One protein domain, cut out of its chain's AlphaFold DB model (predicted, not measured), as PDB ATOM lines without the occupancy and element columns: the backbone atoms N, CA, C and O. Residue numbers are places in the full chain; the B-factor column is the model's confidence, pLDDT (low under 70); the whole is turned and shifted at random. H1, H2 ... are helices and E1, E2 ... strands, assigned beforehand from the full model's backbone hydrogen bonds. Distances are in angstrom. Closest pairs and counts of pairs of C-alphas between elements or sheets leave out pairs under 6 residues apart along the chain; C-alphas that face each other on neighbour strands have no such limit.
ATOM      1  N   ILE A  37      29.069  21.004  30.171       71.50
ATOM      2  CA  ILE A  37      28.627  19.820  30.908       71.50
ATOM      3  C   ILE A  37      27.892  18.917  29.932       71.50
ATOM      4  O   ILE A  37      26.840  19.286  29.417       71.50
ATOM      5  N   ALA A  38      28.443  17.729  29.697       71.38
ATOM      6  CA  ALA A  38      27.783  16.684  28.930       71.38
ATOM      7  C   ALA A  38      26.959  15.786  29.858       71.38
ATOM      8  O   ALA A  38      27.417  15.385  30.930       71.38
ATOM      9  N   THR A  39      25.751  15.450  29.426       68.00
ATOM     10  CA  THR A  39      24.803  14.619  30.167       68.00
ATOM     11  C   THR A  39      24.162  13.616  29.219       68.00
ATOM     12  O   THR A  39      23.908  13.945  28.062       68.00
ATOM     13  N   ASN A  40      23.897  12.406  29.707       70.38
ATOM     14  CA  ASN A  40      23.220  11.369  28.938       70.38
ATOM     15  C   ASN A  40      21.934  10.980  29.665       70.38
ATOM     16  O   ASN A  40      21.981  10.621  30.839       70.38
ATOM     17  N   ILE A  41      20.805  11.048  28.971       71.81
ATOM     18  CA  ILE A  41      19.489  10.635  29.458       71.81
ATOM     19  C   ILE A  41      19.086   9.429  28.621       71.81
ATOM     20  O   ILE A  41      19.159   9.498  27.398       71.81
ATOM     21  N   LEU A  42      18.668   8.335  29.250       73.31
ATOM     22  CA  LEU A  42      18.032   7.231  28.541       73.31
ATOM     23  C   LEU A  42      16.643   6.994  29.120       73.31
ATOM     24  O   LEU A  42      16.519   6.853  30.329       73.31
ATOM     25  N   LEU A  43      15.644   6.891  28.249       73.38
ATOM     26  CA  LEU A  43      14.374   6.245  28.555       73.38
ATOM     27  C   LEU A  43      14.237   4.956  27.759       73.38
ATOM     28  O   LEU A  43      14.631   4.891  26.593       73.38
ATOM     29  N   SER A  44      13.614   3.952  28.358       81.19
ATOM     30  CA  SER A  44      13.159   2.758  27.658       81.19
ATOM     31  C   SER A  44      11.691   2.484  27.947       81.19
ATOM     32  O   SER A  44      11.135   2.909  28.961       81.19
ATOM     33  N   PHE A  45      11.048   1.780  27.027       84.94
ATOM     34  CA  PHE A  45       9.684   1.299  27.196       84.94
ATOM     35  C   PHE A  45       9.566  -0.106  26.622       84.94
ATOM     36  O   PHE A  45      10.293  -0.489  25.699       84.94
ATOM     37  N   ASN A  46       8.644  -0.874  27.188       89.62
ATOM     38  CA  ASN A  46       8.359  -2.232  26.766       89.62
ATOM     39  C   ASN A  46       6.902  -2.545  27.097       89.62
ATOM     40  O   ASN A  46       6.567  -2.955  28.207       89.62
ATOM     41  N   GLU A  47       6.039  -2.305  26.122       91.62
ATOM     42  CA  GLU A  47       4.600  -2.464  26.246       91.62
ATOM     43  C   GLU A  47       4.136  -3.706  25.497       91.62
ATOM     44  O   GLU A  47       4.704  -4.107  24.479       91.62
ATOM     45  N   THR A  48       3.080  -4.331  26.005       91.44
ATOM     46  CA  THR A  48       2.495  -5.529  25.406       91.44
ATOM     47  C   THR A  48       0.980  -5.458  25.486       91.44
ATOM     48  O   THR A  48       0.434  -5.149  26.544       91.44
ATOM     49  N   VAL A  49       0.305  -5.802  24.394       92.56
ATOM     50  CA  VAL A  49      -1.153  -5.967  24.352       92.56
ATOM     51  C   VAL A  49      -1.499  -7.329  23.765       92.56
ATOM     52  O   VAL A  49      -0.824  -7.809  22.853       92.56
ATOM     53  N   ASN A  50      -2.533  -7.973  24.306       90.50
ATOM     54  CA  ASN A  50      -3.056  -9.214  23.741       90.50
ATOM     55  C   ASN A  50      -3.974  -8.893  22.553       90.50
ATOM     56  O   ASN A  50      -4.705  -7.907  22.596       90.50
ATOM     57  N   PHE A  51      -3.985  -9.750  21.538       88.88
ATOM     58  CA  PHE A  51      -4.935  -9.668  20.433       88.88
ATOM     59  C   PHE A  51      -5.444 -11.055  20.010       88.88
ATOM     60  O   PHE A  51      -4.861 -12.089  20.342       88.88
ATOM     61  N   SER A  52      -6.554 -11.064  19.285       85.81
ATOM     62  CA  SER A  52      -7.285 -12.211  18.752       85.81
ATOM     63  C   SER A  52      -7.989 -11.805  17.452       85.81
ATOM     64  O   SER A  52      -7.975 -10.637  17.059       85.81
ATOM     65  N   GLU A  53      -8.627 -12.761  16.778       83.31
ATOM     66  CA  GLU A  53      -9.411 -12.507  15.561       83.31
ATOM     67  C   GLU A  53     -10.584 -11.535  15.790       83.31
ATOM     68  O   GLU A  53     -10.939 -10.778  14.892       83.31
ATOM     69  N   GLU A  54     -11.147 -11.488  16.999       83.31
ATOM     70  CA  GLU A  54     -12.298 -10.634  17.326       83.31
ATOM     71  C   GLU A  54     -11.884  -9.260  17.884       83.31
ATOM     72  O   GLU A  54     -12.648  -8.297  17.808       83.31
ATOM     73  N   ASN A  55     -10.666  -9.137  18.428       82.94
ATOM     74  CA  ASN A  55     -10.192  -7.923  19.098       82.94
ATOM     75  C   ASN A  55      -8.851  -7.380  18.561       82.94
ATOM     76  O   ASN A  55      -8.179  -6.620  19.253       82.94
ATOM     77  N   PHE A  56      -8.475  -7.706  17.317       80.19
ATOM     78  CA  PHE A  56      -7.219  -7.254  16.688       80.19
ATOM     79  C   PHE A  56      -7.035  -5.730  16.637       80.19
ATOM     80  O   PHE A  56      -5.913  -5.251  16.506       80.19
ATOM     81  N   HIS A  57      -8.119  -4.963  16.753       79.19
ATOM     82  CA  HIS A  57      -8.093  -3.504  16.814       79.19
ATOM     83  C   HIS A  57      -7.576  -2.958  18.159       79.19
ATOM     84  O   HIS A  57      -7.336  -1.756  18.269       79.19
ATOM     85  N   GLN A  58      -7.407  -3.803  19.185       79.81
ATOM     86  CA  GLN A  58      -6.758  -3.400  20.432       79.81
ATOM     87  C   GLN A  58      -5.285  -3.081  20.168       79.81
ATOM     88  O   GLN A  58      -4.533  -3.887  19.620       79.81
ATOM     89  N   GLY A  59      -4.888  -1.871  20.549       87.12
ATOM     90  CA  GLY A  59      -3.550  -1.349  20.339       87.12
ATOM     91  C   GLY A  59      -2.890  -0.906  21.634       87.12
ATOM     92  O   GLY A  59      -3.506  -0.829  22.695       87.12
ATOM     93  N   ILE A  60      -1.611  -0.599  21.515       91.06
ATOM     94  CA  ILE A  60      -0.829   0.116  22.509       91.06
ATOM     95  C   ILE A  60      -0.975   1.599  22.183       91.06
ATOM     96  O   ILE A  60      -0.780   1.991  21.036       91.06
ATOM     97  N   ASP A  61      -1.307   2.405  23.185       91.94
ATOM     98  CA  ASP A  61      -1.207   3.861  23.140       91.94
ATOM     99  C   ASP A  61      -0.664   4.324  24.488       91.94
ATOM    100  O   ASP A  61      -1.319   4.168  25.524       91.94
ATOM    101  N   LYS A  62       0.579   4.797  24.489       88.00
ATOM    102  CA  LYS A  62       1.268   5.199  25.707       88.00
ATOM    103  C   LYS A  62       1.967   6.527  25.516       88.00
ATOM    104  O   LYS A  62       2.709   6.737  24.561       88.00
ATOM    105  N   LEU A  63       1.773   7.397  26.496       85.50
ATOM    106  CA  LEU A  63       2.509   8.638  26.610       85.50
ATOM    107  C   LEU A  63       3.762   8.400  27.456       85.50
ATOM    108  O   LEU A  63       3.672   8.060  28.636       85.50
ATOM    109  N   LEU A  64       4.931   8.557  26.848       80.56
ATOM    110  CA  LEU A  64       6.220   8.541  27.525       80.56
ATOM    111  C   LEU A  64       6.566   9.976  27.916       80.56
ATOM    112  O   LEU A  64       6.882  10.811  27.069       80.56
ATOM    113  N   THR A  65       6.489  10.263  29.208       71.25
ATOM    114  CA  THR A  65       6.879  11.546  29.796       71.25
ATOM    115  C   THR A  65       8.120  11.347  30.643       71.25
ATOM    116  O   THR A  65       8.154  10.430  31.465       71.25
ATOM    117  N   LEU A  66       9.098  12.243  30.525       68.62
ATOM    118  CA  LEU A  66      10.016  12.433  31.638       68.62
ATOM    119  C   LEU A  66       9.246  13.018  32.830       68.62
ATOM    120  O   LEU A  66       8.310  13.798  32.651       68.62
ATOM    121  N   ASP A  67       9.646  12.659  34.047       62.44
ATOM    122  CA  ASP A  67       9.130  13.285  35.264       62.44
ATOM    123  C   ASP A  67       9.428  14.792  35.223       62.44
ATOM    124  O   ASP A  67      10.578  15.216  35.374       62.44
ATOM    125  N   ALA A  68       8.382  15.593  34.999       61.94
ATOM    126  CA  ALA A  68       8.495  17.035  34.828       61.94
ATOM    127  C   ALA A  68       9.131  17.704  36.051       61.94
ATOM    128  O   ALA A  68       9.963  18.583  35.886       61.94
ATOM    129  N   ALA A  69       8.848  17.238  37.273       61.44
ATOM    130  CA  ALA A  69       9.440  17.820  38.473       61.44
ATOM    131  C   ALA A  69      10.952  17.558  38.542       61.44
ATOM    132  O   ALA A  69      11.717  18.450  38.912       61.44
ATOM    133  N   LYS A  70      11.409  16.362  38.149       60.62
ATOM    134  CA  LYS A  70      12.846  16.024  38.116       60.62
ATOM    135  C   LYS A  70      13.577  16.700  36.960       60.62
ATOM    136  O   LYS A  70      14.702  17.167  37.147       60.62
ATOM    137  N   VAL A  71      12.953  16.765  35.786       61.56
ATOM    138  CA  VAL A  71      13.501  17.453  34.609       61.56
ATOM    139  C   VAL A  71      13.582  18.949  34.853       61.56
ATOM    140  O   VAL A  71      14.646  19.534  34.653       61.56
ATOM    141  N   ASP A  72      12.513  19.558  35.360       61.81
ATOM    142  CA  ASP A  72      12.489  20.978  35.673       61.81
ATOM    143  C   ASP A  72      13.515  21.286  36.757       61.81
ATOM    144  O   ASP A  72      14.453  22.038  36.503       61.81
ATOM    145  N   ALA A  73      13.457  20.640  37.923       59.53
ATOM    146  CA  ALA A  73      14.345  20.948  39.048       59.53
ATOM    147  C   ALA A  73      15.851  20.767  38.766       59.53
ATOM    148  O   ALA A  73      16.671  21.292  39.520       59.53
ATOM    149  N   ARG A  74      16.248  20.025  37.723       59.81
ATOM    150  CA  ARG A  74      17.661  19.660  37.507       59.81
ATOM    151  C   ARG A  74      18.197  20.013  36.117       59.81
ATOM    152  O   ARG A  74      19.322  20.501  36.033       59.81
ATOM    153  N   LEU A  75      17.421  19.805  35.050       61.19
ATOM    154  CA  LEU A  75      17.837  20.063  33.664       61.19
ATOM    155  C   LEU A  75      17.333  21.416  33.142       61.19
ATOM    156  O   LEU A  75      18.086  22.114  32.467       61.19
ATOM    157  N   LEU A  76      16.089  21.808  33.449       60.06
ATOM    158  CA  LEU A  76      15.458  22.987  32.827       60.06
ATOM    159  C   LEU A  76      15.428  24.242  33.715       60.06
ATOM    160  O   LEU A  76      15.371  25.352  33.193       60.06
ATOM    161  N   THR A  77      15.583  24.125  35.038       62.03
ATOM    162  CA  THR A  77      15.703  25.268  35.983       62.03
ATOM    163  C   THR A  77      17.061  25.978  35.921       62.03
ATOM    164  O   THR A  77      17.411  26.762  36.802       62.03
ATOM    165  N   ASN A  78      17.864  25.711  34.889       68.19
ATOM    166  CA  ASN A  78      19.238  26.180  34.729       68.19
ATOM    167  C   ASN A  78      20.187  25.776  35.870       68.19
ATOM    168  O   ASN A  78      21.301  26.282  35.919       68.19
ATOM    169  N   ARG A  79      19.794  24.902  36.808       78.69
ATOM    170  CA  ARG A  79      20.598  24.550  37.995       78.69
ATOM    171  C   ARG A  79      21.979  24.006  37.625       78.69
ATOM    172  O   ARG A  79      22.962  24.454  38.201       78.69
ATOM    173  N   LEU A  80      22.056  23.141  36.613       77.50
ATOM    174  CA  LEU A  80      23.317  22.663  36.029       77.50
ATOM    175  C   LEU A  80      24.012  23.678  35.111       77.50
ATOM    176  O   LEU A  80      25.186  23.524  34.818       77.50
ATOM    177  N   GLY A  81      23.312  24.687  34.608       79.88
ATOM    178  CA  GLY A  81      23.805  25.550  33.542       79.88
ATOM    179  C   GLY A  81      22.735  25.821  32.502       79.88
ATOM    180  O   GLY A  81      21.594  25.379  32.627       79.88
ATOM    181  N   LYS A  82      23.099  26.568  31.465       81.31
ATOM    182  CA  LYS A  82      22.190  26.880  30.362       81.31
ATOM    183  C   LYS A  82      22.295  25.793  29.301       81.31
ATOM    184  O   LYS A  82      23.391  25.523  28.826       81.31
ATOM    185  N   PHE A  83      21.171  25.203  28.899       77.75
ATOM    186  CA  PHE A  83      21.150  24.242  27.795       77.75
ATOM    187  C   PHE A  83      21.752  24.875  26.528       77.75
ATOM    188  O   PHE A  83      21.290  25.934  26.090       77.75
ATOM    189  N   SER A  84      22.778  24.243  25.958       76.19
ATOM    190  CA  SER A  84      23.501  24.744  24.782       76.19
ATOM    191  C   SER A  84      23.284  23.889  23.535       76.19
ATOM    192  O   SER A  84      23.426  24.402  22.427       76.19
ATOM    193  N   GLY A  85      22.887  22.625  23.686       75.31
ATOM    194  CA  GLY A  85      22.606  21.749  22.552       75.31
ATOM    195  C   GLY A  85      22.623  20.272  22.913       75.31
ATOM    196  O   GLY A  85      22.645  19.894  24.080       75.31
ATOM    197  N   GLY A  86      22.613  19.421  21.893       76.94
ATOM    198  CA  GLY A  86      22.741  17.980  22.055       76.94
ATOM    199  C   GLY A  86      22.209  17.211  20.855       76.94
ATOM    200  O   GLY A  86      21.700  17.791  19.893       76.94
ATOM    201  N   ASN A  87      22.297  15.891  20.926       79.44
ATOM    202  CA  ASN A  87      21.646  14.993  19.984       79.44
ATOM    203  C   ASN A  87      20.817  13.957  20.742       79.44
ATOM    204  O   ASN A  87      21.081  13.659  21.904       79.44
ATOM    205  N   ALA A  88      19.804  13.413  20.085       77.50
ATOM    206  CA  ALA A  88      19.069  12.278  20.602       77.50
ATOM    207  C   ALA A  88      18.958  11.181  19.550       77.50
ATOM    208  O   ALA A  88      18.884  11.466  18.356       77.50
ATOM    209  N   ILE A  89      18.967   9.938  20.017       84.06
ATOM    210  CA  ILE A  89      18.772   8.725  19.238       84.06
ATOM    211  C   ILE A  89      17.511   8.060  19.772       84.06
ATOM    212  O   ILE A  89      17.452   7.673  20.939       84.06
ATOM    213  N   PHE A  90      16.503   7.930  18.919       84.50
ATOM    214  CA  PHE A  90      15.295   7.176  19.227       84.50
ATOM    215  C   PHE A  90      15.290   5.866  18.449       84.50
ATOM    216  O   PHE A  90      15.542   5.877  17.245       84.50
ATOM    217  N   THR A  91      14.982   4.759  19.119       87.31
ATOM    218  CA  THR A  91      14.758   3.456  18.491       87.31
ATOM    219  C   THR A  91      13.344   2.972  18.777       87.31
ATOM    220  O   THR A  91      12.885   3.004  19.918       87.31
ATOM    221  N   LEU A  92      12.665   2.496  17.734       89.31
ATOM    222  CA  LEU A  92      11.341   1.887  17.822       89.31
ATOM    223  C   LEU A  92      11.403   0.467  17.283       89.31
ATOM    224  O   LEU A  92      11.947   0.236  16.205       89.31
ATOM    225  N   ASN A  93      10.814  -0.475  18.002       89.94
ATOM    226  CA  ASN A  93      10.736  -1.865  17.594       89.94
ATOM    227  C   ASN A  93       9.356  -2.440  17.870       89.94
ATOM    228  O   ASN A  93       8.671  -2.061  18.820       89.94
ATOM    229  N   THR A  94       8.986  -3.415  17.048       88.56
ATOM    230  CA  THR A  94       7.797  -4.231  17.265       88.56
ATOM    231  C   THR A  94       8.122  -5.701  17.099       88.56
ATOM    232  O   THR A  94       8.894  -6.101  16.222       88.56
ATOM    233  N   SER A  95       7.479  -6.520  17.916       87.81
ATOM    234  CA  SER A  95       7.438  -7.960  17.710       87.81
ATOM    235  C   SER A  95       6.030  -8.477  17.974       87.81
ATOM    236  O   SER A  95       5.211  -7.823  18.614       87.81
ATOM    237  N   GLN A  96       5.732  -9.648  17.428       87.62
ATOM    238  CA  GLN A  96       4.511 -10.370  17.744       87.62
ATOM    239  C   GLN A  96       4.899 -11.745  18.271       87.62
ATOM    240  O   GLN A  96       5.837 -12.354  17.755       87.62
ATOM    241  N   SER A  97       4.170 -12.234  19.266       86.50
ATOM    242  CA  SER A  97       4.245 -13.626  19.703       86.50
ATOM    243  C   SER A  97       2.858 -14.245  19.639       86.50
ATOM    244  O   SER A  97       1.866 -13.591  19.958       86.50
ATOM    245  N   VAL A  98       2.771 -15.489  19.176       86.00
ATOM    246  CA  VAL A  98       1.494 -16.190  19.004       86.00
ATOM    247  C   VAL A  98       1.635 -17.616  19.501       86.00
ATOM    248  O   VAL A  98       2.700 -18.216  19.398       86.00
ATOM    249  N   SER A  99       0.550 -18.158  20.034       86.56
ATOM    250  CA  SER A  99       0.403 -19.584  20.281       86.56
ATOM    251  C   SER A  99      -0.742 -20.091  19.431       86.56
ATOM    252  O   SER A  99      -1.878 -19.628  19.561       86.56
ATOM    253  N   VAL A 100      -0.425 -21.034  18.553       86.62
ATOM    254  CA  VAL A 100      -1.379 -21.691  17.668       86.62
ATOM    255  C   VAL A 100      -1.423 -23.179  17.975       86.62
ATOM    256  O   VAL A 100      -0.431 -23.767  18.404       86.62
ATOM    257  N   ASN A 101      -2.582 -23.776  17.744       86.75
ATOM    258  CA  ASN A 101      -2.758 -25.216  17.682       86.75
ATOM    259  C   ASN A 101      -3.231 -25.564  16.268       86.75
ATOM    260  O   ASN A 101      -4.348 -25.229  15.877       86.75
ATOM    261  N   ASP A 102      -2.335 -26.161  15.492       87.69
ATOM    262  CA  ASP A 102      -2.571 -26.620  14.128       87.69
ATOM    263  C   ASP A 102      -3.238 -27.995  14.152       87.69
ATOM    264  O   ASP A 102      -2.733 -28.924  14.786       87.69
ATOM    265  N   PHE A 103      -4.356 -28.146  13.443       87.19
ATOM    266  CA  PHE A 103      -5.059 -29.433  13.371       87.19
ATOM    267  C   PHE A 103      -4.291 -30.488  12.561       87.19
ATOM    268  O   PHE A 103      -4.593 -31.678  12.656       87.19
ATOM    269  N   GLY A 104      -3.268 -30.059  11.821       84.50
ATOM    270  CA  GLY A 104      -2.354 -30.915  11.089       84.50
ATOM    271  C   GLY A 104      -2.934 -31.474   9.792       84.50
ATOM    272  O   GLY A 104      -4.094 -31.270   9.439       84.50
ATOM    273  N   VAL A 105      -2.084 -32.174   9.046       85.38
ATOM    274  CA  VAL A 105      -2.418 -32.813   7.769       85.38
ATOM    275  C   VAL A 105      -1.902 -34.249   7.735       85.38
ATOM    276  O   VAL A 105      -0.878 -34.575   8.328       85.38
ATOM    277  N   SER A 106      -2.594 -35.123   7.003       87.31
ATOM    278  CA  SER A 106      -2.220 -36.539   6.870       87.31
ATOM    279  C   SER A 106      -1.039 -36.787   5.923       87.31
ATOM    280  O   SER A 106      -0.482 -37.882   5.911       87.31
ATOM    281  N   THR A 107      -0.664 -35.797   5.110       88.56
ATOM    282  CA  THR A 107       0.440 -35.871   4.143       88.56
ATOM    283  C   THR A 107       1.294 -34.615   4.223       88.56
ATOM    284  O   THR A 107       0.753 -33.510   4.226       88.56
ATOM    285  N   ALA A 108       2.617 -34.782   4.245       86.25
ATOM    286  CA  ALA A 108       3.562 -33.676   4.357       86.25
ATOM    287  C   ALA A 108       3.413 -32.699   3.169       86.25
ATOM    288  O   ALA A 108       3.533 -33.129   2.017       86.25
ATOM    289  N   PRO A 109       3.138 -31.406   3.418       87.06
ATOM    290  CA  PRO A 109       2.913 -30.439   2.352       87.06
ATOM    291  C   PRO A 109       4.242 -30.025   1.707       87.06
ATOM    292  O   PRO A 109       5.252 -29.877   2.391       87.06
ATOM    293  N   THR A 110       4.245 -29.806   0.391       89.00
ATOM    294  CA  THR A 110       5.433 -29.325  -0.342       89.00
ATOM    295  C   THR A 110       5.671 -27.824  -0.178       89.00
ATOM    296  O   THR A 110       6.779 -27.362  -0.414       89.00
ATOM    297  N   GLU A 111       4.653 -27.077   0.256       88.62
ATOM    298  CA  GLU A 111       4.682 -25.625   0.458       88.62
ATOM    299  C   GLU A 111       4.304 -25.262   1.905       88.62
ATOM    300  O   GLU A 111       3.562 -26.015   2.549       88.62
ATOM    301  N   PRO A 112       4.764 -24.114   2.436       88.56
ATOM    302  CA  PRO A 112       4.361 -23.642   3.758       88.56
ATOM    303  C   PRO A 112       2.849 -23.405   3.859       88.56
ATOM    304  O   PRO A 112       2.254 -22.711   3.027       88.56
ATOM    305  N   ARG A 113       2.223 -23.914   4.924       89.06
ATOM    306  CA  ARG A 113       0.797 -23.693   5.202       89.06
ATOM    307  C   ARG A 113       0.614 -22.373   5.942       89.06
ATOM    308  O   ARG A 113       1.032 -22.233   7.087       89.06
ATOM    309  N   GLN A 114      -0.002 -21.397   5.284       89.75
ATOM    310  CA  GLN A 114      -0.281 -20.091   5.880       89.75
ATOM    311  C   GLN A 114      -1.462 -20.192   6.853       89.75
ATOM    312  O   GLN A 114      -2.526 -20.682   6.480       89.75
ATOM    313  N   PHE A 115      -1.302 -19.700   8.081       89.50
ATOM    314  CA  PHE A 115      -2.387 -19.650   9.063       89.50
ATOM    315  C   PHE A 115      -3.181 -18.355   8.923       89.50
ATOM    316  O   PHE A 115      -4.371 -18.360   8.604       89.50
ATOM    317  N   PHE A 116      -2.504 -17.227   9.116       89.88
ATOM    318  CA  PHE A 116      -3.100 -15.902   9.044       89.88
ATOM    319  C   PHE A 116      -2.045 -14.842   8.756       89.88
ATOM    320  O   PHE A 116      -0.835 -15.054   8.884       89.88
ATOM    321  N   ARG A 117      -2.530 -13.662   8.386       90.56
ATOM    322  CA  ARG A 117      -1.723 -12.467   8.198       90.56
ATOM    323  C   ARG A 117      -2.331 -11.318   8.977       90.56
ATOM    324  O   ARG A 117      -3.542 -11.125   8.954       90.56
ATOM    325  N   THR A 118      -1.479 -10.525   9.608       89.94
ATOM    326  CA  THR A 118      -1.875  -9.241  10.174       89.94
ATOM    327  C   THR A 118      -1.253  -8.103   9.378       89.94
ATOM    328  O   THR A 118      -0.130  -8.203   8.864       89.94
ATOM    329  N   THR A 119      -1.975  -6.994   9.288       90.19
ATOM    330  CA  THR A 119      -1.413  -5.703   8.879       90.19
ATOM    331  C   THR A 119      -1.502  -4.750  10.050       90.19
ATOM    332  O   THR A 119      -2.443  -4.820  10.833       90.19
ATOM    333  N   GLY A 120      -0.532  -3.857  10.183       89.44
ATOM    334  CA  GLY A 120      -0.505  -2.910  11.284       89.44
ATOM    335  C   GLY A 120       0.705  -2.003  11.216       89.44
ATOM    336  O   GLY A 120       1.622  -2.218  10.417       89.44
ATOM    337  N   SER A 121       0.713  -1.010  12.088       90.50
ATOM    338  CA  SER A 121       1.801  -0.053  12.206       90.50
ATOM    339  C   SER A 121       2.072   0.266  13.663       90.50
ATOM    340  O   SER A 121       1.160   0.279  14.490       90.50
ATOM    341  N   ALA A 122       3.330   0.566  13.949       91.00
ATOM    342  CA  ALA A 122       3.727   1.291  15.135       91.00
ATOM    343  C   ALA A 122       4.206   2.683  14.746       91.00
ATOM    344  O   ALA A 122       4.852   2.865  13.711       91.00
ATOM    345  N   THR A 123       3.868   3.650  15.582       91.25
ATOM    346  CA  THR A 123       4.211   5.050  15.412       91.25
ATOM    347  C   THR A 123       4.808   5.578  16.709       91.25
ATOM    348  O   THR A 123       4.408   5.185  17.806       91.25
ATOM    349  N   ALA A 124       5.788   6.463  16.591       89.31
ATOM    350  CA  ALA A 124       6.212   7.316  17.688       89.31
ATOM    351  C   ALA A 124       6.198   8.763  17.208       89.31
ATOM    352  O   ALA A 124       6.726   9.060  16.135       89.31
ATOM    353  N   SER A 125       5.587   9.657  17.976       88.31
ATOM    354  CA  SER A 125       5.438  11.067  17.605       88.31
ATOM    355  C   SER A 125       5.462  11.981  18.824       88.31
ATOM    356  O   SER A 125       5.166  11.555  19.939       88.31
ATOM    357  N   GLY A 126       5.772  13.257  18.599       83.06
ATOM    358  CA  GLY A 126       5.883  14.256  19.662       83.06
ATOM    359  C   GLY A 126       7.272  14.300  20.304       83.06
ATOM    360  O   GLY A 126       8.215  13.638  19.861       83.06
ATOM    361  N   GLY A 127       7.411  15.117  21.346       79.38
ATOM    362  CA  GLY A 127       8.677  15.280  22.056       79.38
ATOM    363  C   GLY A 127       9.779  15.888  21.183       79.38
ATOM    364  O   GLY A 127       9.623  16.967  20.611       79.38
ATOM    365  N   LEU A 128      10.903  15.169  21.104       73.81
ATOM    366  CA  LEU A 128      12.082  15.498  20.293       73.81
ATOM    367  C   LEU A 128      11.980  15.088  18.817       73.81
ATOM    368  O   LEU A 128      12.873  15.413  18.036       73.81
ATOM    369  N   LEU A 129      10.936  14.356  18.431       76.62
ATOM    370  CA  LEU A 129      10.783  13.855  17.070       76.62
ATOM    371  C   LEU A 129      10.240  14.973  16.176       76.62
ATOM    372  O   LEU A 129       9.102  15.407  16.342       76.62
ATOM    373  N   SER A 130      11.055  15.436  15.224       71.88
ATOM    374  CA  SER A 130      10.625  16.432  14.232       71.88
ATOM    375  C   SER A 130       9.576  15.877  13.270       71.88
ATOM    376  O   SER A 130       8.760  16.631  12.763       71.88
ATOM    377  N   GLU A 131       9.604  14.564  13.040       80.56
ATOM    378  CA  GLU A 131       8.654  13.824  12.216       80.56
ATOM    379  C   GLU A 131       8.296  12.502  12.909       80.56
ATOM    380  O   GLU A 131       9.145  11.935  13.607       80.56
ATOM    381  N   PRO A 132       7.076  11.972  12.720       85.00
ATOM    382  CA  PRO A 132       6.707  10.673  13.261       85.00
ATOM    383  C   PRO A 132       7.621   9.550  12.757       85.00
ATOM    384  O   PRO A 132       7.871   9.405  11.559       85.00
ATOM    385  N   VAL A 133       8.075   8.699  13.674       87.44
ATOM    386  CA  VAL A 133       8.783   7.459  13.344       87.44
ATOM    387  C   VAL A 133       7.746   6.377  13.085       87.44
ATOM    388  O   VAL A 133       6.934   6.086  13.959       87.44
ATOM    389  N   LEU A 134       7.775   5.774  11.898       88.00
ATOM    390  CA  LEU A 134       6.816   4.755  11.471       88.00
ATOM    391  C   LEU A 134       7.505   3.400  11.292       88.00
ATOM    392  O   LEU A 134       8.575   3.305  10.689       88.00
ATOM    393  N   LEU A 135       6.859   2.340  11.771       89.19
ATOM    394  CA  LEU A 135       7.315   0.961  11.643       89.19
ATOM    395  C   LEU A 135       6.157   0.045  11.234       89.19
ATOM    396  O   LEU A 135       5.053   0.144  11.761       89.19
ATOM    397  N   ASN A 136       6.411  -0.889  10.317       86.88
ATOM    398  CA  ASN A 136       5.444  -1.922   9.957       86.88
ATOM    399  C   ASN A 136       5.360  -2.991  11.060       86.88
ATOM    400  O   ASN A 136       6.321  -3.725  11.304       86.88
ATOM    401  N   ALA A 137       4.188  -3.103  11.683       87.25
ATOM    402  CA  ALA A 137       3.916  -4.088  12.725       87.25
ATOM    403  C   ALA A 137       3.278  -5.378  12.177       87.25
ATOM    404  O   ALA A 137       3.084  -6.322  12.934       87.25
ATOM    405  N   GLY A 138       2.948  -5.443  10.882       87.00
ATOM    406  CA  GLY A 138       2.324  -6.602  10.242       87.00
ATOM    407  C   GLY A 138       3.246  -7.821  10.146       87.00
ATOM    408  O   GLY A 138       4.466  -7.694   9.977       87.00
ATOM    409  N   ARG A 139       2.651  -9.016  10.237       88.69
ATOM    410  CA  ARG A 139       3.343 -10.314  10.162       88.69
ATOM    411  C   ARG A 139       2.482 -11.351   9.439       88.69
ATOM    412  O   ARG A 139       1.257 -11.317   9.527       88.69
ATOM    413  N   GLY A 140       3.127 -12.270   8.723       89.00
ATOM    414  CA  GLY A 140       2.497 -13.493   8.220       89.00
ATOM    415  C   GLY A 140       2.951 -14.684   9.054       89.00
ATOM    416  O   GLY A 140       4.151 -14.813   9.296       89.00
ATOM    417  N   TRP A 141       2.010 -15.523   9.480       89.19
ATOM    418  CA  TRP A 141       2.267 -16.697  10.313       89.19
ATOM    419  C   TRP A 141       1.970 -17.972   9.536       89.19
ATOM    420  O   TRP A 141       0.908 -18.097   8.920       89.19
ATOM    421  N   HIS A 142       2.910 -18.914   9.558       89.38
ATOM    422  CA  HIS A 142       2.816 -20.140   8.776       89.38
ATOM    423  C   HIS A 142       3.461 -21.332   9.481       89.38
ATOM    424  O   HIS A 142       4.367 -21.181  10.300       89.38
ATOM    425  N   CYS A 143       3.004 -22.523   9.102       89.06
ATOM    426  CA  CYS A 143       3.700 -23.775   9.343       89.06
ATOM    427  C   CYS A 143       4.645 -24.057   8.161       89.06
ATOM    428  O   CYS A 143       4.206 -23.933   7.010       89.06
ATOM    429  N   PRO A 144       5.924 -24.406   8.386       87.62
ATOM    430  CA  PRO A 144       6.859 -24.717   7.310       87.62
ATOM    431  C   PRO A 144       6.398 -25.886   6.435       87.62
ATOM    432  O   PRO A 144       5.602 -26.733   6.845       87.62
ATOM    433  N   ALA A 145       6.943 -25.954   5.219       87.75
ATOM    434  CA  ALA A 145       6.791 -27.132   4.374       87.75
ATOM    435  C   ALA A 145       7.357 -28.385   5.072       87.75
ATOM    436  O   ALA A 145       8.208 -28.293   5.956       87.75
ATOM    437  N   ALA A 146       6.897 -29.561   4.649       87.44
ATOM    438  CA  ALA A 146       7.262 -30.877   5.179       87.44
ATOM    439  C   ALA A 146       6.874 -31.164   6.648       87.44
ATOM    440  O   ALA A 146       7.106 -32.278   7.120       87.44
ATOM    441  N   VAL A 147       6.231 -30.227   7.353       86.56
ATOM    442  CA  VAL A 147       5.753 -30.414   8.732       86.56
ATOM    443  C   VAL A 147       4.272 -30.813   8.738       86.56
ATOM    444  O   VAL A 147       3.423 -30.129   8.158       86.56
ATOM    445  N   LEU A 148       3.953 -31.938   9.392       85.88
ATOM    446  CA  LEU A 148       2.583 -32.472   9.468       85.88
ATOM    447  C   LEU A 148       1.673 -31.650  10.390       85.88
ATOM    448  O   LEU A 148       0.482 -31.557  10.120       85.88
ATOM    449  N   SER A 149       2.220 -31.040  11.439       84.44
ATOM    450  CA  SER A 149       1.511 -30.164  12.379       84.44
ATOM    451  C   SER A 149       2.509 -29.232  13.058       84.44
ATOM    452  O   SER A 149       3.565 -29.713  13.461       84.44
ATOM    453  N   CYS A 150       2.176 -27.954  13.221       82.19
ATOM    454  CA  CYS A 150       2.995 -27.003  13.971       82.19
ATOM    455  C   CYS A 150       2.378 -26.653  15.329       82.19
ATOM    456  O   CYS A 150       1.210 -26.269  15.419       82.19
ATOM    457  N   ASN A 151       3.185 -26.720  16.385       76.31
ATOM    458  CA  ASN A 151       2.840 -26.137  17.683       76.31
ATOM    459  C   ASN A 151       3.341 -24.678  17.802       76.31
ATOM    460  O   ASN A 151       3.865 -24.092  16.853       76.31
ATOM    461  N   SER A 152       3.170 -24.071  18.978       66.50
ATOM    462  CA  SER A 152       3.582 -22.690  19.258       66.50
ATOM    463  C   SER A 152       5.085 -22.417  19.125       66.50
ATOM    464  O   SER A 152       5.446 -21.270  18.871       66.50
ATOM    465  N   ASP A 153       5.939 -23.433  19.248       63.09
ATOM    466  CA  ASP A 153       7.395 -23.312  19.085       63.09
ATOM    467  C   ASP A 153       7.836 -23.507  17.617       63.09
ATOM    468  O   ASP A 153       8.976 -23.215  17.257       63.09
ATOM    469  N   GLU A 154       6.920 -23.964  16.754       59.78
ATOM    470  CA  GLU A 154       7.151 -24.312  15.343       59.78
ATOM    471  C   GLU A 154       6.389 -23.404  14.359       59.78
ATOM    472  O   GLU A 154       6.539 -23.532  13.143       59.78
ATOM    473  N   ALA A 155       5.559 -22.480  14.852       62.19
ATOM    474  CA  ALA A 155       4.897 -21.473  14.032       62.19
ATOM    475  C   ALA A 155       5.866 -20.322  13.726       62.19
ATOM    476  O   ALA A 155       6.235 -19.541  14.605       62.19
ATOM    477  N   PHE A 156       6.261 -20.181  12.461       70.44
ATOM    478  CA  PHE A 156       7.215 -19.154  12.049       70.44
ATOM    479  C   PHE A 156       6.485 -17.895  11.585       70.44
ATOM    480  O   PHE A 156       5.509 -17.945  10.830       70.44
ATOM    481  N   SER A 157       6.993 -16.739  12.012       73.69
ATOM    482  CA  SER A 157       6.620 -15.454  11.424       73.69
ATOM    483  C   SER A 157       7.623 -15.062  10.347       73.69
ATOM    484  O   SER A 157       8.811 -15.368  10.453       73.69
ATOM    485  N   THR A 158       7.174 -14.356   9.310       65.06
ATOM    486  CA  THR A 158       8.104 -13.675   8.405       65.06
ATOM    487  C   THR A 158       8.819 -12.551   9.173       65.06
ATOM    488  O   THR A 158       8.151 -11.635   9.672       65.06
ATOM    489  N   PRO A 159      10.158 -12.592   9.329       57.34
ATOM    490  CA  PRO A 159      10.874 -11.567  10.074       57.34
ATOM    491  C   PRO A 159      10.821 -10.244   9.308       57.34
ATOM    492  O   PRO A 159      11.436 -10.090   8.261       57.34
ATOM    493  N   ASN A 160      10.095  -9.275   9.859       57.41
ATOM    494  CA  ASN A 160      10.130  -7.877   9.436       57.41
ATOM    495  C   ASN A 160      10.629  -7.034  10.615       57.41
ATOM    496  O   ASN A 160       9.848  -6.351  11.276       57.41
ATOM    497  N   SER A 161      11.921  -7.114  10.928       54.62
ATOM    498  CA  SER A 161      12.543  -6.215  11.904       54.62
ATOM    499  C   SER A 161      13.363  -5.158  11.170       54.62
ATOM    500  O   SER A 161      14.557  -5.335  10.939       54.62
ATOM    501  N   SER A 162      12.735  -4.051  10.788       59.66
ATOM    502  CA  SER A 162      13.482  -2.801  10.692       59.66
ATOM    503  C   SER A 162      13.392  -2.115  12.052       59.66
ATOM    504  O   SER A 162      12.306  -1.952  12.598       59.66
ATOM    505  N   THR A 163      14.531  -1.753  12.627       69.31
ATOM    506  CA  THR A 163      14.590  -0.868  13.794       69.31
ATOM    507  C   THR A 163      14.835   0.534  13.259       69.31
ATOM    508  O   THR A 163      15.991   0.870  12.989       69.31
ATOM    509  N   PRO A 164      13.801   1.355  13.009       71.00
ATOM    510  CA  PRO A 164      14.044   2.741  12.668       71.00
ATOM    511  C   PRO A 164      14.760   3.411  13.842       71.00
ATOM    512  O   PRO A 164      14.241   3.476  14.959       71.00
ATOM    513  N   ALA A 165      15.980   3.867  13.566       76.38
ATOM    514  CA  ALA A 165      16.749   4.730  14.437       76.38
ATOM    515  C   ALA A 165      16.698   6.143  13.858       76.38
ATOM    516  O   ALA A 165      17.037   6.348  12.692       76.38
ATOM    517  N   MET A 166      16.259   7.110  14.656       78.19
ATOM    518  CA  MET A 166      16.212   8.511  14.248       78.19
ATOM    519  C   MET A 166      17.178   9.319  15.102       78.19
ATOM    520  O   MET A 166      17.135   9.233  16.330       78.19
ATOM    521  N   GLN A 167      18.027  10.107  14.442       78.19
ATOM    522  CA  GLN A 167      18.877  11.086  15.102       78.19
ATOM    523  C   GLN A 167      18.275  12.480  14.935       78.19
ATOM    524  O   GLN A 167      18.067  12.934  13.810       78.19
ATOM    525  N   VAL A 168      18.013  13.160  16.048       76.44
ATOM    526  CA  VAL A 168      17.407  14.500  16.075       76.44
ATOM    527  C   VAL A 168      18.221  15.448  16.963       76.44
ATOM    528  O   VAL A 168      18.774  15.007  17.975       76.44
ATOM    529  N   PRO A 169      18.334  16.744  16.612       75.94
ATOM    530  CA  PRO A 169      18.911  17.746  17.505       75.94
ATOM    531  C   PRO A 169      18.105  17.849  18.803       75.94
ATOM    532  O   PRO A 169      16.878  17.938  18.763       75.94
ATOM    533  N   ALA A 170      18.783  17.874  19.949       72.56
ATOM    534  CA  ALA A 170      18.126  18.082  21.233       72.56
ATOM    535  C   ALA A 170      17.950  19.581  21.517       72.56
ATOM    536  O   ALA A 170      18.903  20.351  21.389       72.56
ATOM    537  N   ASN A 171      16.755  19.998  21.945       72.06
ATOM    538  CA  ASN A 171      16.523  21.319  22.532       72.06
ATOM    539  C   ASN A 171      15.772  21.213  23.872       72.06
ATOM    540  O   ASN A 171      15.132  20.202  24.164       72.06
ATOM    541  N   ALA A 172      15.863  22.256  24.699       66.44
ATOM    542  CA  ALA A 172      15.311  22.253  26.055       66.44
ATOM    543  C   ALA A 172      13.782  22.060  26.091       66.44
ATOM    544  O   ALA A 172      13.283  21.278  26.894       66.44
ATOM    545  N   ALA A 173      13.044  22.725  25.195       69.06
ATOM    546  CA  ALA A 173      11.579  22.670  25.158       69.06
ATOM    547  C   ALA A 173      11.053  21.292  24.732       69.06
ATOM    548  O   ALA A 173       9.978  20.870  25.136       69.06
ATOM    549  N   SER A 174      11.817  20.568  23.923       69.44
ATOM    550  CA  SER A 174      11.451  19.232  23.461       69.44
ATOM    551  C   SER A 174      11.773  18.109  24.450       69.44
ATOM    552  O   SER A 174      11.260  17.010  24.276       69.44
ATOM    553  N   LEU A 175      12.588  18.365  25.485       70.19
ATOM    554  CA  LEU A 175      12.841  17.393  26.559       70.19
ATOM    555  C   LEU A 175      11.658  17.275  27.525       70.19
ATOM    556  O   LEU A 175      11.424  16.202  28.066       70.19
ATOM    557  N   SER A 176      10.908  18.354  27.736       70.94
ATOM    558  CA  SER A 176       9.705  18.343  28.576       70.94
ATOM    559  C   SER A 176       8.456  17.865  27.832       70.94
ATOM    560  O   SER A 176       7.452  17.541  28.466       70.94
ATOM    561  N   ASN A 177       8.503  17.795  26.500       76.69
ATOM    562  CA  ASN A 177       7.377  17.345  25.694       76.69
ATOM    563  C   ASN A 177       7.283  15.809  25.682       76.69
ATOM    564  O   ASN A 177       8.283  15.133  25.430       76.69
ATOM    565  N   PRO A 178       6.087  15.238  25.894       80.25
ATOM    566  CA  PRO A 178       5.902  13.797  25.863       80.25
ATOM    567  C   PRO A 178       6.130  13.202  24.472       80.25
ATOM    568  O   PRO A 178       5.806  13.823  23.456       80.25
ATOM    569  N   ILE A 179       6.591  11.952  24.442       84.75
ATOM    570  CA  ILE A 179       6.620  11.111  23.243       84.75
ATOM    571  C   ILE A 179       5.434  10.154  23.323       84.75
ATOM    572  O   ILE A 179       5.352   9.336  24.236       84.75
ATOM    573  N   GLN A 180       4.515  10.233  22.371       89.88
ATOM    574  CA  GLN A 180       3.440   9.258  22.245       89.88
ATOM    575  C   GLN A 180       3.941   8.075  21.417       89.88
ATOM    576  O   GLN A 180       4.424   8.266  20.300       89.88
ATOM    577  N   VAL A 181       3.833   6.863  21.958       91.06
ATOM    578  CA  VAL A 181       4.123   5.615  21.248       91.06
ATOM    579  C   VAL A 181       2.835   4.830  21.076       91.06
ATOM    580  O   VAL A 181       2.112   4.571  22.040       91.06
ATOM    581  N   GLN A 182       2.539   4.461  19.835       93.00
ATOM    582  CA  GLN A 182       1.339   3.721  19.490       93.00
ATOM    583  C   GLN A 182       1.695   2.506  18.646       93.00
ATOM    584  O   GLN A 182       2.619   2.540  17.835       93.00
ATOM    585  N   ALA A 183       0.954   1.420  18.812       92.62
ATOM    586  CA  ALA A 183       1.017   0.280  17.910       92.62
ATOM    587  C   ALA A 183      -0.348  -0.384  17.820       92.62
ATOM    588  O   ALA A 183      -0.967  -0.671  18.838       92.62
ATOM    589  N   SER A 184      -0.821  -0.656  16.611       90.88
ATOM    590  CA  SER A 184      -2.098  -1.340  16.405       90.88
ATOM    591  C   SER A 184      -2.057  -2.211  15.157       90.88
ATOM    592  O   SER A 184      -1.255  -1.991  14.240       90.88
ATOM    593  N   LEU A 185      -2.929  -3.218  15.126       90.69
ATOM    594  CA  LEU A 185      -3.191  -3.996  13.925       90.69
ATOM    595  C   LEU A 185      -4.424  -3.415  13.233       90.69
ATOM    596  O   LEU A 185      -5.481  -3.251  13.835       90.69
ATOM    597  N   SER A 186      -4.281  -3.094  11.952       89.38
ATOM    598  CA  SER A 186      -5.357  -2.568  11.116       89.38
ATOM    599  C   SER A 186      -6.202  -3.668  10.479       89.38
ATOM    600  O   SER A 186      -7.353  -3.421  10.129       89.38
ATOM    601  N   SER A 187      -5.660  -4.881  10.326       90.31
ATOM    602  CA  SER A 187      -6.435  -6.035   9.872       90.31
ATOM    603  C   SER A 187      -5.872  -7.358  10.380       90.31
ATOM    604  O   SER A 187      -4.663  -7.506  10.592       90.31
ATOM    605  N   PHE A 188      -6.775  -8.327  10.512       91.56
ATOM    606  CA  PHE A 188      -6.484  -9.742  10.677       91.56
ATOM    607  C   PHE A 188      -7.131 -10.493   9.511       91.56
ATOM    608  O   PHE A 188      -8.334 -10.396   9.291       91.56
ATOM    609  N   THR A 189      -6.335 -11.208   8.724       92.06
ATOM    610  CA  THR A 189      -6.819 -12.024   7.608       92.06
ATOM    611  C   THR A 189      -6.509 -13.476   7.900       92.06
ATOM    612  O   THR A 189      -5.348 -13.889   7.861       92.06
ATOM    613  N   ARG A 190      -7.552 -14.257   8.165       90.81
ATOM    614  CA  ARG A 190      -7.447 -15.710   8.250       90.81
ATOM    615  C   ARG A 190      -7.180 -16.281   6.856       90.81
ATOM    616  O   ARG A 190      -7.892 -15.956   5.910       90.81
ATOM    617  N   LEU A 191      -6.137 -17.099   6.734       90.25
ATOM    618  CA  LEU A 191      -5.711 -17.706   5.466       90.25
ATOM    619  C   LEU A 191      -6.012 -19.211   5.408       90.25
ATOM    620  O   LEU A 191      -6.071 -19.768   4.316       90.25
ATOM    621  N   SER A 192      -6.247 -19.849   6.560       86.19
ATOM    622  CA  SER A 192      -6.660 -21.251   6.669       86.19
ATOM    623  C   SER A 192      -7.675 -21.461   7.807       86.19
ATOM    624  O   SER A 192      -7.573 -20.802   8.845       86.19
ATOM    625  N   PRO A 193      -8.655 -22.371   7.663       83.25
ATOM    626  CA  PRO A 193      -9.520 -22.776   8.766       83.25
ATOM    627  C   PRO A 193      -8.839 -23.741   9.758       83.25
ATOM    628  O   PRO A 193      -9.320 -23.881  10.880       83.25
ATOM    629  N   ASP A 194      -7.709 -24.356   9.403       86.50
ATOM    630  CA  ASP A 194      -7.164 -25.535  10.097       86.50
ATOM    631  C   ASP A 194      -6.213 -25.201  11.261       86.50
ATOM    632  O   ASP A 194      -5.161 -25.815  11.436       86.50
ATOM    633  N   TYR A 195      -6.569 -24.195  12.059       88.88
ATOM    634  CA  TYR A 195      -5.846 -23.840  13.279       88.88
ATOM    635  C   TYR A 195      -6.763 -23.156  14.300       88.88
ATOM    636  O   TYR A 195      -7.770 -22.537  13.940       88.88
ATOM    637  N   THR A 196      -6.364 -23.192  15.572       87.50
ATOM    638  CA  THR A 196      -6.885 -22.301  16.620       87.50
ATOM    639  C   THR A 196      -5.785 -21.395  17.153       87.50
ATOM    640  O   THR A 196      -4.667 -21.844  17.406       87.50
ATOM    641  N   LEU A 197      -6.098 -20.114  17.347       86.75
ATOM    642  CA  LEU A 197      -5.212 -19.161  18.013       86.75
ATOM    643  C   LEU A 197      -5.505 -19.174  19.518       86.75
ATOM    644  O   LEU A 197      -6.554 -18.699  19.940       86.75
ATOM    645  N   ASN A 198      -4.587 -19.712  20.320       84.75
ATOM    646  CA  ASN A 198      -4.746 -19.781  21.777       84.75
ATOM    647  C   ASN A 198      -4.526 -18.405  22.418       84.75
ATOM    648  O   ASN A 198      -5.287 -17.981  23.282       84.75
ATOM    649  N   TYR A 199      -3.475 -17.703  21.986       84.44
ATOM    650  CA  TYR A 199      -3.235 -16.303  22.320       84.44
ATOM    651  C   TYR A 199      -2.337 -15.653  21.270       84.44
ATOM    652  O   TYR A 199      -1.520 -16.320  20.633       84.44
ATOM    653  N   ALA A 200      -2.433 -14.334  21.144       88.44
ATOM    654  CA  ALA A 200      -1.454 -13.532  20.434       88.44
ATOM    655  C   ALA A 200      -1.144 -12.250  21.198       88.44
ATOM    656  O   ALA A 200      -1.980 -11.734  21.941       88.44
ATOM    657  N   LYS A 201       0.079 -11.755  21.033       90.25
ATOM    658  CA  LYS A 201       0.585 -10.549  21.679       90.25
ATOM    659  C   LYS A 201       1.303  -9.680  20.670       90.25
ATOM    660  O   LYS A 201       2.113 -10.174  19.885       90.25
ATOM    661  N   LEU A 202       1.024  -8.387  20.725       90.19
ATOM    662  CA  LEU A 202       1.795  -7.348  20.061       90.19
ATOM    663  C   LEU A 202       2.678  -6.686  21.117       90.19
ATOM    664  O   LEU A 202       2.180  -6.225  22.143       90.19
ATOM    665  N   HIS A 203       3.978  -6.651  20.855       90.75
ATOM    666  CA  HIS A 203       4.973  -6.002  21.694       90.75
ATOM    667  C   HIS A 203       5.478  -4.737  20.999       90.75
ATOM    668  O   HIS A 203       5.823  -4.773  19.813       90.75
ATOM    669  N   LEU A 204       5.555  -3.639  21.746       90.75
ATOM    670  CA  LEU A 204       6.113  -2.359  21.321       90.75
ATOM    671  C   LEU A 204       7.201  -1.965  22.316       90.75
ATOM    672  O   LEU A 204       6.926  -1.768  23.497       90.75
ATOM    673  N   TYR A 205       8.438  -1.857  21.850       90.00
ATOM    674  CA  TYR A 205       9.574  -1.552  22.714       90.00
ATOM    675  C   TYR A 205      10.580  -0.658  22.006       90.00
ATOM    676  O   TYR A 205      10.621  -0.585  20.777       90.00
ATOM    677  N   GLY A 206      11.400   0.035  22.780       87.69
ATOM    678  CA  GLY A 206      12.333   0.997  22.224       87.69
ATOM    679  C   GLY A 206      13.100   1.753  23.286       87.69
ATOM    680  O   GLY A 206      12.890   1.571  24.489       87.69
ATOM    681  N   THR A 207      14.007   2.600  22.816       84.31
ATOM    682  CA  THR A 207      14.814   3.464  23.670       84.31
ATOM    683  C   THR A 207      14.897   4.873  23.111       84.31
ATOM    684  O   THR A 207      14.853   5.094  21.902       84.31
ATOM    685  N   TRP A 208      15.057   5.833  24.008       78.69
ATOM    686  CA  TRP A 208      15.321   7.224  23.698       78.69
ATOM    687  C   TRP A 208      16.551   7.669  24.471       78.69
ATOM    688  O   TRP A 208      16.495   7.815  25.690       78.69
ATOM    689  N   GLN A 209      17.662   7.851  23.768       79.44
ATOM    690  CA  GLN A 209      18.916   8.329  24.333       79.44
ATOM    691  C   GLN A 209      19.123   9.789  23.946       79.44
ATOM    692  O   GLN A 209      19.220  10.083  22.763       79.44
ATOM    693  N   VAL A 210      19.258  10.693  24.909       75.62
ATOM    694  CA  VAL A 210      19.632  12.095  24.692       75.62
ATOM    695  C   VAL A 210      21.036  12.314  25.227       75.62
ATOM    696  O   VAL A 210      21.270  12.101  26.412       75.62
ATOM    697  N   ASN A 211      21.950  12.800  24.395       77.06
ATOM    698  CA  ASN A 211      23.221  13.353  24.843       77.06
ATOM    699  C   ASN A 211      23.098  14.884  24.806       77.06
ATOM    700  O   ASN A 211      23.153  15.500  23.738       77.06
ATOM    701  N   ALA A 212      22.860  15.494  25.965       75.31
ATOM    702  CA  ALA A 212      22.644  16.929  26.124       75.31
ATOM    703  C   ALA A 212      23.904  17.638  26.635       75.31
ATOM    704  O   ALA A 212      24.668  17.090  27.432       75.31
ATOM    705  N   GLN A 213      24.091  18.875  26.187       77.19
ATOM    706  CA  GLN A 213      25.179  19.769  26.550       77.19
ATOM    707  C   GLN A 213      24.630  21.025  27.227       77.19
ATOM    708  O   GLN A 213      23.614  21.593  26.812       77.19
ATOM    709  N   PHE A 214      25.337  21.466  28.263       78.88
ATOM    710  CA  PHE A 214      25.045  22.694  28.990       78.88
ATOM    711  C   PHE A 214      26.279  23.579  29.052       78.88
ATOM    712  O   PHE A 214      27.378  23.109  29.338       78.88
ATOM    713  N   THR A 215      26.083  24.878  28.872       82.00
ATOM    714  CA  THR A 215      27.040  25.899  29.283       82.00
ATOM    715  C   THR A 215      27.000  26.021  30.804       82.00
ATOM    716  O   THR A 215      25.980  26.432  31.366       82.00
ATOM    717  N   ALA A 216      28.094  25.654  31.468       82.88
ATOM    718  CA  ALA A 216      28.216  25.724  32.918       82.88
ATOM    719  C   ALA A 216      28.120  27.162  33.433       82.88
ATOM    720  O   ALA A 216      28.485  28.126  32.753       82.88
ATOM    721  N   LYS A 217      27.668  27.283  34.678       88.00
ATOM    722  CA  LYS A 217      27.773  28.512  35.463       88.00
ATOM    723  C   LYS A 217      29.195  28.706  35.982       88.00
ATOM    724  O   LYS A 217      29.995  27.768  36.004       88.00
TER     725      LYS A 217
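Overview. This is residues 37 to 217 of the 518 residues of the protein "PEP-CTERM domain-containing protein" of Methylophilus sp. Leaf416 (UniProt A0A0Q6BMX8). The domain is a long, narrow sandwich of two twisted antiparallel sheets, its long strands E1, E3, E4, E8 and E9 running lengthwise, with two short helices, H1 and H2, near one end and loops of residues 103 to 112 and 144 to 155 at the other. It is a jelly roll, one long hairpin wound over both sheets, pairing E1 with E9, E2 with E8, E3 with E7 and E4 with E6. The printed part has 181 residues, mostly strand, in the order E1 E2 H1 E3 E4 E5 E6 E7 H2 E8 E9. One sheet runs E1 E9 E3 E7; the other is branched. The whole is loose, a rod of 77 by 27 by 23 A with a radius of gyration of the C-alphas of 21.4 A.

Arrangement. Edge strand E1, residues 37 to 51, is antiparallel to E9, residues 195 to 215; N 39 and O 212 are 2.8 A apart. E2, residues 60 to 64, is antiparallel to E8, residues 179 to 190, with N 62 and O 181 at 2.9 A. E3, residues 82 to 102, is antiparallel to E9, with N 91 and O 207 at 2.8 A, and to E7, residues 165 to 169, with N 88 and O 168 at 2.8 A. H1, residues 68 to 76, and H2, residues 172 to 175, only graze this sheet. E4, residues 113 to 126, has E8 on one side, with N 123 and O 182 at 2.8 A. On its other side are E5, residues 133 to 136, and E6, residues 139 to 143. E4 and E5 form a hairpin, with N 122 and O 135 at 2.8 A; for E4 and E6, N 115 and O 141 are 2.9 A apart. Between the sheets, the closest C-alphas of E8 and E9 are those of Ala 183 and Leu 204, 6.7 A apart. H1 has every O i to N i+4 pair within hydrogen-bond range; H2 is too short for one.

Along the chain. E1 begins at C-alpha 37, (28.627, 19.820, 30.908), and is 45.9 A long. E3, 61.1 A, bends by 64 degrees at residue 85. E4 is 40.9 A and E8 33.8 A. E9, 61.7 A, bends by 54 degrees at residue 198 and ends at C-alpha 215, (27.040, 25.899, 29.283).

Size, cuts and confidence. The C-alphas farthest apart, of Ser 106 and Lys 217, are 77.1 A apart. The printed part has no cut. The link E6 to E7, 21 residues, is long. Mean pLDDT of the printed part is 81.0; residues 66 to 78 and 158 to 163 are among those under 70.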